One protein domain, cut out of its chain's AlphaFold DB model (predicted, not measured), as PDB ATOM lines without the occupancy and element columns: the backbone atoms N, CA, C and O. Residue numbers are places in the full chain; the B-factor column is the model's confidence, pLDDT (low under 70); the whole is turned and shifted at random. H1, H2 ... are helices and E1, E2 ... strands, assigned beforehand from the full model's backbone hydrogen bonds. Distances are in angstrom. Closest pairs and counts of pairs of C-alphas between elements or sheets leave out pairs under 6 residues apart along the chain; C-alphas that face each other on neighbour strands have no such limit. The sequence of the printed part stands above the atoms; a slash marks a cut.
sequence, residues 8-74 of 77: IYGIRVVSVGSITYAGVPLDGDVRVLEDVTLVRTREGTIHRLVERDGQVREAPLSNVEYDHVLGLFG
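Overview. This is residues 8 to 74 of the 77 residues of an uncharacterized protein of Microbacterium caowuchunii (UniProt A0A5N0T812). A twisted sheet of four strands, E3 to E6, stands in the middle, with the two-strand hairpin E1 and E2 over one face and the single helix H1 crossing the other. The hairpin and the larger sheet make a small sandwich, two sheets face to face, while H1 sits at some distance with few close contacts. The printed part has 67 residues with six named strands and then one named helix, E1 E2 E3 E4 E5 E6 H1. The larger sheet has the order E3, E4, E5, E6 and both sheets are antiparallel; the class is mixed, helices and strands. The whole is compact, with a radius of gyration of the C-alphas of 11.5 A and spans of 30 by 27 by 16 A.

Along the chain. E1, residues 11 to 16, begins at C-alpha 11, (-33.650, 0.310, -35.783), and is 15.4 A long. E2, residues 19 to 24, measures 13.6 A. E3 is residues 29 to 32, 10.2 A, and E4 is residues 36 to 40, 13.1 A. E5, residues 46 to 52, is the longest strand at 18.6 A and ends at C-alpha 52, (-16.181, -11.106, -29.654). E6 is residues 55 to 58, 10.1 A. H1, residues 63 to 72, is 14.4 A long and ends at C-alpha 72, (-36.928, -21.556, -30.038).

Arrangement. E3, E4, E5 and E6 form a meander, each strand the antiparallel neighbour of the one before, with E3 and E6 as edge strands. The hairpin E3 and E4 has N 31 and O 38 within hydrogen-bond range at 2.9 A. In the hairpin E4 and E5, N 47 and O 39 are 2.8 A apart; in the hairpin E5 and E6, N 52 and O 55 are 2.8 A apart. This sheet is only just strongly twisted, with C-alphas up to 4.0 A off its best plane. In the hairpin E1 and E2, N 14 and O 21 are 2.9 A apart. Between the two sheets, the closest C-alphas of E1 and E4 are those of Val 16 and Thr 37, 5.7 A, and those of E2 and E6 are Tyr 21 and Val 56, 6.7 A. E2 and E3 are only just apart, at 8.5 A. H1 is on the larger sheet at a height of 10.4 A, over E5 and only just over E4, with 3 C-alphas on E4. It runs across the strands, at 72 degrees to E5 on the local plane. The closest C-alphas of H1 and E5 are those of Tyr 66 and Ile 46, 7.8 A. In H1 every O i to N i+4 pair is within hydrogen-bond range.

Size, cuts and confidence. The two C-alphas farthest apart are those of Tyr 9 and Val 64, 35.4 A. The printed part has no cut, and the six links between named elements are tight. The mean pLDDT of the printed part is 87.2; residues 8 to 9 are under 70.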
ATOM      1  N   ILE A   8     -33.935   3.157 -31.896       66.06
ATOM      2  CA  ILE A   8     -33.231   4.401 -32.229       66.06
ATOM      3  C   ILE A   8     -33.278   4.568 -33.748       66.06
ATOM      4  O   ILE A   8     -32.911   3.651 -34.475       66.06
ATOM      5  N   TYR A   9     -33.771   5.714 -34.232       67.94
ATOM      6  CA  TYR A   9     -33.892   6.030 -35.668       67.94
ATOM      7  C   TYR A   9     -34.553   4.928 -36.526       67.94
ATOM      8  O   TYR A   9     -34.218   4.760 -37.694       67.94
ATOM      9  N   GLY A  10     -35.499   4.173 -35.959       74.69
ATOM     10  CA  GLY A  10     -36.186   3.097 -36.678       74.69
ATOM     11  C   GLY A  10     -35.409   1.778 -36.769       74.69
ATOM     12  O   GLY A  10     -35.741   0.946 -37.604       74.69
ATOM     13  N   ILE A  11     -34.399   1.569 -35.920       76.81
ATOM     14  CA  ILE A  11     -33.650   0.310 -35.783       76.81
ATOM     15  C   ILE A  11     -33.829  -0.206 -34.353       76.81
ATOM     16  O   ILE A  11     -33.855   0.581 -33.400       76.81
ATOM     17  N   ARG A  12     -33.977  -1.524 -34.189       82.44
ATOM     18  CA  ARG A  12     -34.073  -2.156 -32.872       82.44
ATOM     19  C   ARG A  12     -32.679  -2.296 -32.266       82.44
ATOM     20  O   ARG A  12     -31.736  -2.743 -32.923       82.44
ATOM     21  N   VAL A  13     -32.570  -1.932 -30.994       82.50
ATOM     22  CA  VAL A  13     -31.345  -2.069 -30.210       82.50
ATOM     23  C   VAL A  13     -31.473  -3.273 -29.283       82.50
ATOM     24  O   VAL A  13     -32.486  -3.438 -28.600       82.50
ATOM     25  N   VAL A  14     -30.448  -4.121 -29.268       84.19
ATOM     26  CA  VAL A  14     -30.387  -5.334 -28.445       84.19
ATOM     27  C   VAL A  14     -29.074  -5.385 -27.678       84.19
ATOM     28  O   VAL A  14     -28.052  -4.882 -28.147       84.19
ATOM     29  N   SER A  15     -29.088  -6.008 -26.507       84.25
ATOM     30  CA  SER A  15     -27.860  -6.354 -25.794       84.25
ATOM     31  C   SER A  15     -27.339  -7.699 -26.301       84.25
ATOM     32  O   SER A  15     -28.118  -8.628 -26.518       84.25
ATOM     33  N   VAL A  16     -26.029  -7.788 -26.512       86.31
ATOM     34  CA  VAL A  16     -25.295  -9.008 -26.864       86.31
ATOM     35  C   VAL A  16     -24.110  -9.081 -25.911       86.31
ATOM     36  O   VAL A  16     -23.188  -8.273 -26.025       86.31
ATOM     37  N   GLY A  17     -24.170  -9.986 -24.933       85.06
ATOM     38  CA  GLY A  17     -23.233  -9.969 -23.812       85.06
ATOM     39  C   GLY A  17     -23.268  -8.619 -23.086       85.06
ATOM     40  O   GLY A  17     -24.322  -8.150 -22.652       85.06
ATOM     41  N   SER A  18     -22.110  -7.973 -22.996       86.25
ATOM     42  CA  SER A  18     -21.913  -6.654 -22.396       86.25
ATOM     43  C   SER A  18     -22.123  -5.482 -23.369       86.25
ATOM     44  O   SER A  18     -22.106  -4.321 -22.951       86.25
ATOM     45  N   ILE A  19     -22.357  -5.754 -24.660       87.56
ATOM     46  CA  ILE A  19     -22.396  -4.735 -25.717       87.56
ATOM     47  C   ILE A  19     -23.818  -4.428 -26.167       87.56
ATOM     48  O   ILE A  19     -24.660  -5.303 -26.343       87.56
ATOM     49  N   THR A  20     -24.063  -3.145 -26.422       87.25
ATOM     50  CA  THR A  20     -25.283  -2.674 -27.081       87.25
ATOM     51  C   THR A  20     -25.097  -2.681 -28.597       87.25
ATOM     52  O   THR A  20     -24.199  -2.020 -29.118       87.25
ATOM     53  N   TYR A  21     -25.959  -3.400 -29.313       85.38
ATOM     54  CA  TYR A  21     -25.931  -3.521 -30.768       85.38
ATOM     55  C   TYR A  21     -27.166  -2.896 -31.411       85.38
ATOM     56  O   TYR A  21     -28.301  -3.237 -31.076       85.38
ATOM     57  N   ALA A  22     -26.931  -2.000 -32.368       84.62
ATOM     58  CA  ALA A  22     -27.955  -1.294 -33.128       84.62
ATOM     59  C   ALA A  22     -27.862  -1.677 -34.613       84.62
ATOM     60  O   ALA A  22     -27.292  -0.955 -35.424       84.62
ATOM     61  N   GLY A  23     -28.403  -2.845 -34.955       81.25
ATOM     62  CA  GLY A  23     -28.455  -3.341 -36.336       81.25
ATOM     63  C   GLY A  23     -29.600  -4.317 -36.587       81.25
ATOM     64  O   GLY A  23     -29.650  -4.947 -37.637       81.25
ATOM     65  N   VAL A  24     -30.515  -4.464 -35.625       85.50
ATOM     66  CA  VAL A  24     -31.615  -5.423 -35.714       85.50
ATOM     67  C   VAL A  24     -32.824  -4.761 -36.388       85.50
ATOM     68  O   VAL A  24     -33.252  -3.692 -35.936       85.50
ATOM     69  N   PRO A  25     -33.403  -5.365 -37.443       83.75
ATOM     70  CA  PRO A  25     -34.641  -4.879 -38.049       83.75
ATOM     71  C   PRO A  25     -35.785  -4.799 -37.031       83.75
ATOM     72  O   PRO A  25     -35.887  -5.624 -36.121       83.75
ATOM     73  N   LEU A  26     -36.670  -3.807 -37.166       83.19
ATOM     74  CA  LEU A  26     -37.789  -3.617 -36.228       83.19
ATOM     75  C   LEU A  26     -38.797  -4.767 -36.235       83.19
ATOM     76  O   LEU A  26     -39.431  -5.020 -35.208       83.19
ATOM     77  N   ASP A  27     -38.945  -5.421 -37.381       84.44
ATOM     78  CA  ASP A  27     -39.836  -6.548 -37.639       84.44
ATOM     79  C   ASP A  27     -39.178  -7.909 -37.376       84.44
ATOM     80  O   ASP A  27     -39.821  -8.939 -37.563       84.44
ATOM     81  N   GLY A  28     -37.920  -7.921 -36.922       84.44
ATOM     82  CA  GLY A  28     -37.232  -9.137 -36.513       84.44
ATOM     83  C   GLY A  28     -37.696  -9.636 -35.143       84.44
ATOM     84  O   GLY A  28     -37.800  -8.868 -34.173       84.44
ATOM     85  N   ASP A  29     -37.915 -10.944 -35.040       89.62
ATOM     86  CA  ASP A  29     -38.120 -11.616 -33.761       89.62
ATOM     87  C   ASP A  29     -36.769 -11.769 -33.060       89.62
ATOM     88  O   ASP A  29     -35.794 -12.236 -33.651       89.62
ATOM     89  N   VAL A  30     -36.695 -11.371 -31.788       90.25
ATOM     90  CA  VAL A  30     -35.441 -11.355 -31.025       90.25
ATOM     91  C   VAL A  30     -35.545 -12.277 -29.821       90.25
ATOM     92  O   VAL A  30     -36.476 -12.170 -29.022       90.25
ATOM     93  N   ARG A  31     -34.543 -13.140 -29.659       90.12
ATOM     94  CA  ARG A  31     -34.343 -13.999 -28.490       90.12
ATOM     95  C   ARG A  31     -32.957 -13.718 -27.916       90.12
ATOM     96  O   ARG A  31     -31.954 -13.999 -28.563       90.12
ATOM     97  N   VAL A  32     -32.908 -13.160 -26.710       87.88
ATOM     98  CA  VAL A  32     -31.655 -12.937 -25.974       87.88
ATOM     99  C   VAL A  32     -31.396 -14.155 -25.092       87.88
ATOM    100  O   VAL A  32     -32.257 -14.522 -24.289       87.88
ATOM    101  N   LEU A  33     -30.242 -14.793 -25.274       86.62
ATOM    102  CA  LEU A  33     -29.726 -15.892 -24.457       86.62
ATOM    103  C   LEU A  33     -28.483 -15.409 -23.690       86.62
ATOM    104  O   LEU A  33     -28.052 -14.272 -23.864       86.62
ATOM    105  N   GLU A  34     -27.921 -16.264 -22.835       83.25
ATOM    106  CA  GLU A  34     -26.787 -15.914 -21.965       83.25
ATOM    107  C   GLU A  34     -25.555 -15.436 -22.755       83.25
ATOM    108  O   GLU A  34     -25.051 -14.345 -22.499       83.25
ATOM    109  N   ASP A  35     -25.143 -16.189 -23.778       83.56
ATOM    110  CA  ASP A  35     -23.918 -15.909 -24.549       83.56
ATOM    111  C   ASP A  35     -24.174 -15.296 -25.936       83.56
ATOM    112  O   ASP A  35     -23.244 -14.973 -26.682       83.56
ATOM    113  N   VAL A  36     -25.440 -15.204 -26.345       89.50
ATOM    114  CA  VAL A  36     -25.797 -14.951 -27.742       89.50
ATOM    115  C   VAL A  36     -27.174 -14.322 -27.877       89.50
ATOM    116  O   VAL A  36     -28.097 -14.633 -27.128       89.50
ATOM    117  N   THR A  37     -27.344 -13.493 -28.902       92.00
ATOM    118  CA  THR A  37     -28.654 -12.978 -29.304       92.00
ATOM    119  C   THR A  37     -29.013 -13.524 -30.674       92.00
ATOM    120  O   THR A  37     -28.262 -13.389 -31.638       92.00
ATOM    121  N   LEU A  38     -30.179 -14.150 -30.762       92.88
ATOM    122  CA  LEU A  38     -30.728 -14.692 -31.994       92.88
ATOM    123  C   LEU A  38     -31.752 -13.709 -32.550       92.88
ATOM    124  O   LEU A  38     -32.628 -13.229 -31.825       92.88
ATOM    125  N   VAL A  39     -31.647 -13.432 -33.842       92.62
ATOM    126  CA  VAL A  39     -32.565 -12.562 -34.573       92.62
ATOM    127  C   VAL A  39     -33.106 -13.342 -35.753       92.62
ATOM    128  O   VAL A  39     -32.336 -13.745 -36.619       92.62
ATOM    129  N   ARG A  40     -34.421 -13.533 -35.812       91.62
ATOM    130  CA  ARG A  40     -35.088 -14.104 -36.979       91.62
ATOM    131  C   ARG A  40     -35.729 -12.980 -37.786       91.62
ATOM    132  O   ARG A  40     -36.582 -12.263 -37.267       91.62
ATOM    133  N   THR A  41     -35.311 -12.810 -39.037       89.12
ATOM    134  CA  THR A  41     -35.926 -11.841 -39.952       89.12
ATOM    135  C   THR A  41     -37.275 -12.350 -40.442       89.12
ATOM    136  O   THR A  41     -37.603 -13.536 -40.340       89.12
ATOM    137  N   ARG A  42     -38.062 -11.449 -41.027       86.06
ATOM    138  CA  ARG A  42     -39.347 -11.804 -41.624       86.06
ATOM    139  C   ARG A  42     -39.215 -12.778 -42.798       86.06
ATOM    140  O   ARG A  42     -40.122 -13.583 -42.997       86.06
ATOM    141  N   GLU A  43     -38.104 -12.749 -43.541       87.69
ATOM    142  CA  GLU A  43     -37.837 -13.739 -44.600       87.69
ATOM    143  C   GLU A  43     -37.488 -15.131 -44.052       87.69
ATOM    144  O   GLU A  43     -37.378 -16.083 -44.819       87.69
ATOM    145  N   GLY A  44     -37.337 -15.269 -42.731       86.25
ATOM    146  CA  GLY A  44     -37.010 -16.526 -42.067       86.25
ATOM    147  C   GLY A  44     -35.514 -16.753 -41.863       86.25
ATOM    148  O   GLY A  44     -35.149 -17.779 -41.294       86.25
ATOM    149  N   THR A  45     -34.658 -15.808 -42.261       88.62
ATOM    150  CA  THR A  45     -33.216 -15.868 -41.996       88.62
ATOM    151  C   THR A  45     -32.956 -15.712 -40.503       88.62
ATOM    152  O   THR A  45     -33.530 -14.838 -39.856       88.62
ATOM    153  N   ILE A  46     -32.069 -16.538 -39.953       90.69
ATOM    154  CA  ILE A  46     -31.650 -16.446 -38.555       90.69
ATOM    155  C   ILE A  46     -30.220 -15.913 -38.496       90.69
ATOM    156  O   ILE A  46     -29.290 -16.557 -38.977       90.69
ATOM    157  N   HIS A  47     -30.050 -14.774 -37.833       91.25
ATOM    158  CA  HIS A  47     -28.754 -14.217 -37.472       91.25
ATOM    159  C   HIS A  47     -28.428 -14.568 -36.028       91.25
ATOM    160  O   HIS A  47     -29.228 -14.352 -35.111       91.25
ATOM    161  N   ARG A  48     -27.216 -15.074 -35.815       93.75
ATOM    162  CA  ARG A  48     -26.677 -15.353 -34.489       93.75
ATOM    163  C   ARG A  48     -25.619 -14.312 -34.148       93.75
ATOM    164  O   ARG A  48     -24.524 -14.338 -34.702       93.75
ATOM    165  N   LEU A  49     -25.955 -13.408 -33.237       93.94
ATOM    166  CA  LEU A  49     -25.111 -12.296 -32.811       93.94
ATOM    167  C   LEU A  49     -24.375 -12.660 -31.522       93.94
ATOM    168  O   LEU A  49     -25.009 -12.924 -30.503       93.94
ATOM    169  N   VAL A  50     -23.047 -12.645 -31.559       94.06
ATOM    170  CA  VAL A  50     -22.174 -12.932 -30.410       94.06
ATOM    171  C   VAL A  50     -21.258 -11.750 -30.123       94.06
ATOM    172  O   VAL A  50     -20.853 -11.036 -31.044       94.06
ATOM    173  N   GLU A  51     -20.894 -11.558 -28.858       93.12
ATOM    174  CA  GLU A  51     -19.819 -10.640 -28.488       93.12
ATOM    175  C   GLU A  51     -18.464 -11.330 -28.704       93.12
ATOM    176  O   GLU A  51     -18.208 -12.409 -28.169       93.12
ATOM    177  N   ARG A  52     -17.585 -10.711 -29.496       91.69
ATOM    178  CA  ARG A  52     -16.181 -11.106 -29.654       91.69
ATOM    179  C   ARG A  52     -15.296  -9.876 -29.762       91.69
ATOM    180  O   ARG A  52     -15.583  -8.976 -30.547       91.69
ATOM    181  N   ASP A  53     -14.220  -9.861 -28.981       91.56
ATOM    182  CA  ASP A  53     -13.210  -8.794 -28.974       91.56
ATOM    183  C   ASP A  53     -13.806  -7.390 -28.768       91.56
ATOM    184  O   ASP A  53     -13.416  -6.422 -29.421       91.56
ATOM    185  N   GLY A  54     -14.802  -7.276 -27.881       90.19
ATOM    186  CA  GLY A  54     -15.462  -5.999 -27.617       90.19
ATOM    187  C   GLY A  54     -16.334  -5.503 -28.779       90.19
ATOM    188  O   GLY A  54     -16.593  -4.305 -28.884       90.19
ATOM    189  N   GLN A  55     -16.778  -6.394 -29.674       90.25
ATOM    190  CA  GLN A  55     -17.672  -6.077 -30.789       90.25
ATOM    191  C   GLN A  55     -18.729  -7.163 -30.991       90.25
ATOM    192  O   GLN A  55     -18.505  -8.331 -30.688       90.25
ATOM    193  N   VAL A  56     -19.872  -6.795 -31.570       91.75
ATOM    194  CA  VAL A  56     -20.866  -7.784 -32.004       91.75
ATOM    195  C   VAL A  56     -20.510  -8.307 -33.388       91.75
ATOM    196  O   VAL A  56     -20.255  -7.539 -34.318       91.75
ATOM    197  N   ARG A  57     -20.493  -9.631 -33.517       92.88
ATOM    198  CA  ARG A  57     -20.194 -10.357 -34.751       92.88
ATOM    199  C   ARG A  57     -21.307 -11.353 -35.034       92.88
ATOM    200  O   ARG A  57     -21.898 -11.913 -34.115       92.88
ATOM    201  N   GLU A  58     -21.550 -11.603 -36.312       92.31
ATOM    202  CA  GLU A  58     -22.399 -12.712 -36.725       92.31
ATOM    203  C   GLU A  58     -21.591 -14.015 -36.716       92.31
ATOM    204  O   GLU A  58     -20.463 -14.062 -37.214       92.31
ATOM    205  N   ALA A  59     -22.151 -15.067 -36.124       91.44
ATOM    206  CA  ALA A  59     -21.539 -16.387 -36.054       91.44
ATOM    207  C   ALA A  59     -22.399 -17.410 -36.812       91.44
ATOM    208  O   ALA A  59     -23.566 -17.576 -36.468       91.44
ATOM    209  N   PRO A  60     -21.848 -18.165 -37.777       90.75
ATOM    210  CA  PRO A  60     -22.631 -19.093 -38.594       90.75
ATOM    211  C   PRO A  60     -23.230 -20.213 -37.744       90.75
ATOM    212  O   PRO A  60     -22.547 -20.725 -36.862       90.75
ATOM    213  N   LEU A  61     -24.474 -20.606 -38.006       88.69
ATOM    214  CA  LEU A  61     -25.120 -21.762 -37.377       88.69
ATOM    215  C   LEU A  61     -24.830 -23.026 -38.197       88.69
ATOM    216  O   LEU A  61     -24.882 -22.995 -39.425       88.69
ATOM    217  N   SER A  62     -24.549 -24.146 -37.534       88.88
ATOM    218  CA  SER A  62     -24.639 -25.463 -38.171       88.88
ATOM    219  C   SER A  62     -26.104 -25.845 -38.412       88.88
ATOM    220  O   SER A  62     -27.000 -25.314 -37.759       88.88
ATOM    221  N   ASN A  63     -26.358 -26.806 -39.304       86.62
ATOM    222  CA  ASN A  63     -27.726 -27.255 -39.608       86.62
ATOM    223  C   ASN A  63     -28.479 -27.734 -38.353       86.62
ATOM    224  O   ASN A  63     -29.632 -27.378 -38.152       86.62
ATOM    225  N   VAL A  64     -27.801 -28.471 -37.466       87.25
ATOM    226  CA  VAL A  64     -28.396 -28.958 -36.209       87.25
ATOM    227  C   VAL A  64     -28.757 -27.800 -35.274       87.25
ATOM    228  O   VAL A  64     -29.817 -27.805 -34.653       87.25
ATOM    229  N   GLU A  65     -27.890 -26.788 -35.165       89.25
ATOM    230  CA  GLU A  65     -28.193 -25.594 -34.370       89.25
ATOM    231  C   GLU A  65     -29.330 -24.780 -34.996       89.25
ATOM    232  O   GLU A  65     -30.145 -24.225 -34.266       89.25
ATOM    233  N   TYR A  66     -29.402 -24.713 -36.325       88.50
ATOM    234  CA  TYR A  66     -30.442 -23.980 -37.038       88.50
ATOM    235  C   TYR A  66     -31.839 -24.534 -36.735       88.50
ATOM    236  O   TYR A  66     -32.714 -23.769 -36.326       88.50
ATOM    237  N   ASP A  67     -32.027 -25.852 -36.833       86.94
ATOM    238  CA  ASP A  67     -33.310 -26.507 -36.540       86.94
ATOM    239  C   ASP A  67     -33.718 -26.315 -35.074       86.94
ATOM    240  O   ASP A  67     -34.867 -25.992 -34.760       86.94
ATOM    241  N   HIS A  68     -32.755 -26.427 -34.155       87.81
ATOM    242  CA  HIS A  68     -33.002 -26.150 -32.743       87.81
ATOM    243  C   HIS A  68     -33.429 -24.687 -32.529       87.81
ATOM    244  O   HIS A  68     -34.398 -24.416 -31.817       87.81
ATOM    245  N   VAL A  69     -32.755 -23.730 -33.173       90.44
ATOM    246  CA  VAL A  69     -33.096 -22.306 -33.059       90.44
ATOM    247  C   VAL A  69     -34.470 -21.998 -33.655       90.44
ATOM    248  O   VAL A  69     -35.208 -21.212 -33.060       90.44
ATOM    249  N   LEU A  70     -34.863 -22.628 -34.765       88.19
ATOM    250  CA  LEU A  70     -36.224 -22.508 -35.297       88.19
ATOM    251  C   LEU A  70     -37.274 -22.913 -34.253       88.19
ATOM    252  O   LEU A  70     -38.225 -22.160 -34.018       88.19
ATOM    253  N   GLY A  71     -37.033 -24.018 -33.540       87.12
ATOM    254  CA  GLY A  71     -37.870 -24.448 -32.420       87.12
ATOM    255  C   GLY A  71     -37.970 -23.403 -31.301       87.12
ATOM    256  O   GLY A  71     -39.052 -23.182 -30.756       87.12
ATOM    257  N   LEU A  72     -36.890 -22.668 -31.003       88.00
ATOM    258  CA  LEU A  72     -36.928 -21.556 -30.038       88.00
ATOM    259  C   LEU A  72     -37.827 -20.401 -30.504       88.00
ATOM    260  O   LEU A  72     -38.410 -19.701 -29.674       88.00
ATOM    261  N   PHE A  73     -37.976 -20.189 -31.809       87.44
ATOM    262  CA  PHE A  73     -38.930 -19.224 -32.366       87.44
ATOM    263  C   PHE A  73     -40.351 -19.793 -32.520       87.44
ATOM    264  O   PHE A  73     -41.237 -19.073 -32.971       87.44
ATOM    265  N   GLY A  74     -40.596 -21.042 -32.100       84.38
ATOM    266  CA  GLY A  74     -41.893 -21.708 -32.250       84.38
ATOM    267  C   GLY A  74     -42.229 -22.047 -33.702       84.38
ATOM    268  O   GLY A  74     -43.401 -22.193 -34.038       84.38
TER     269      GLY A  74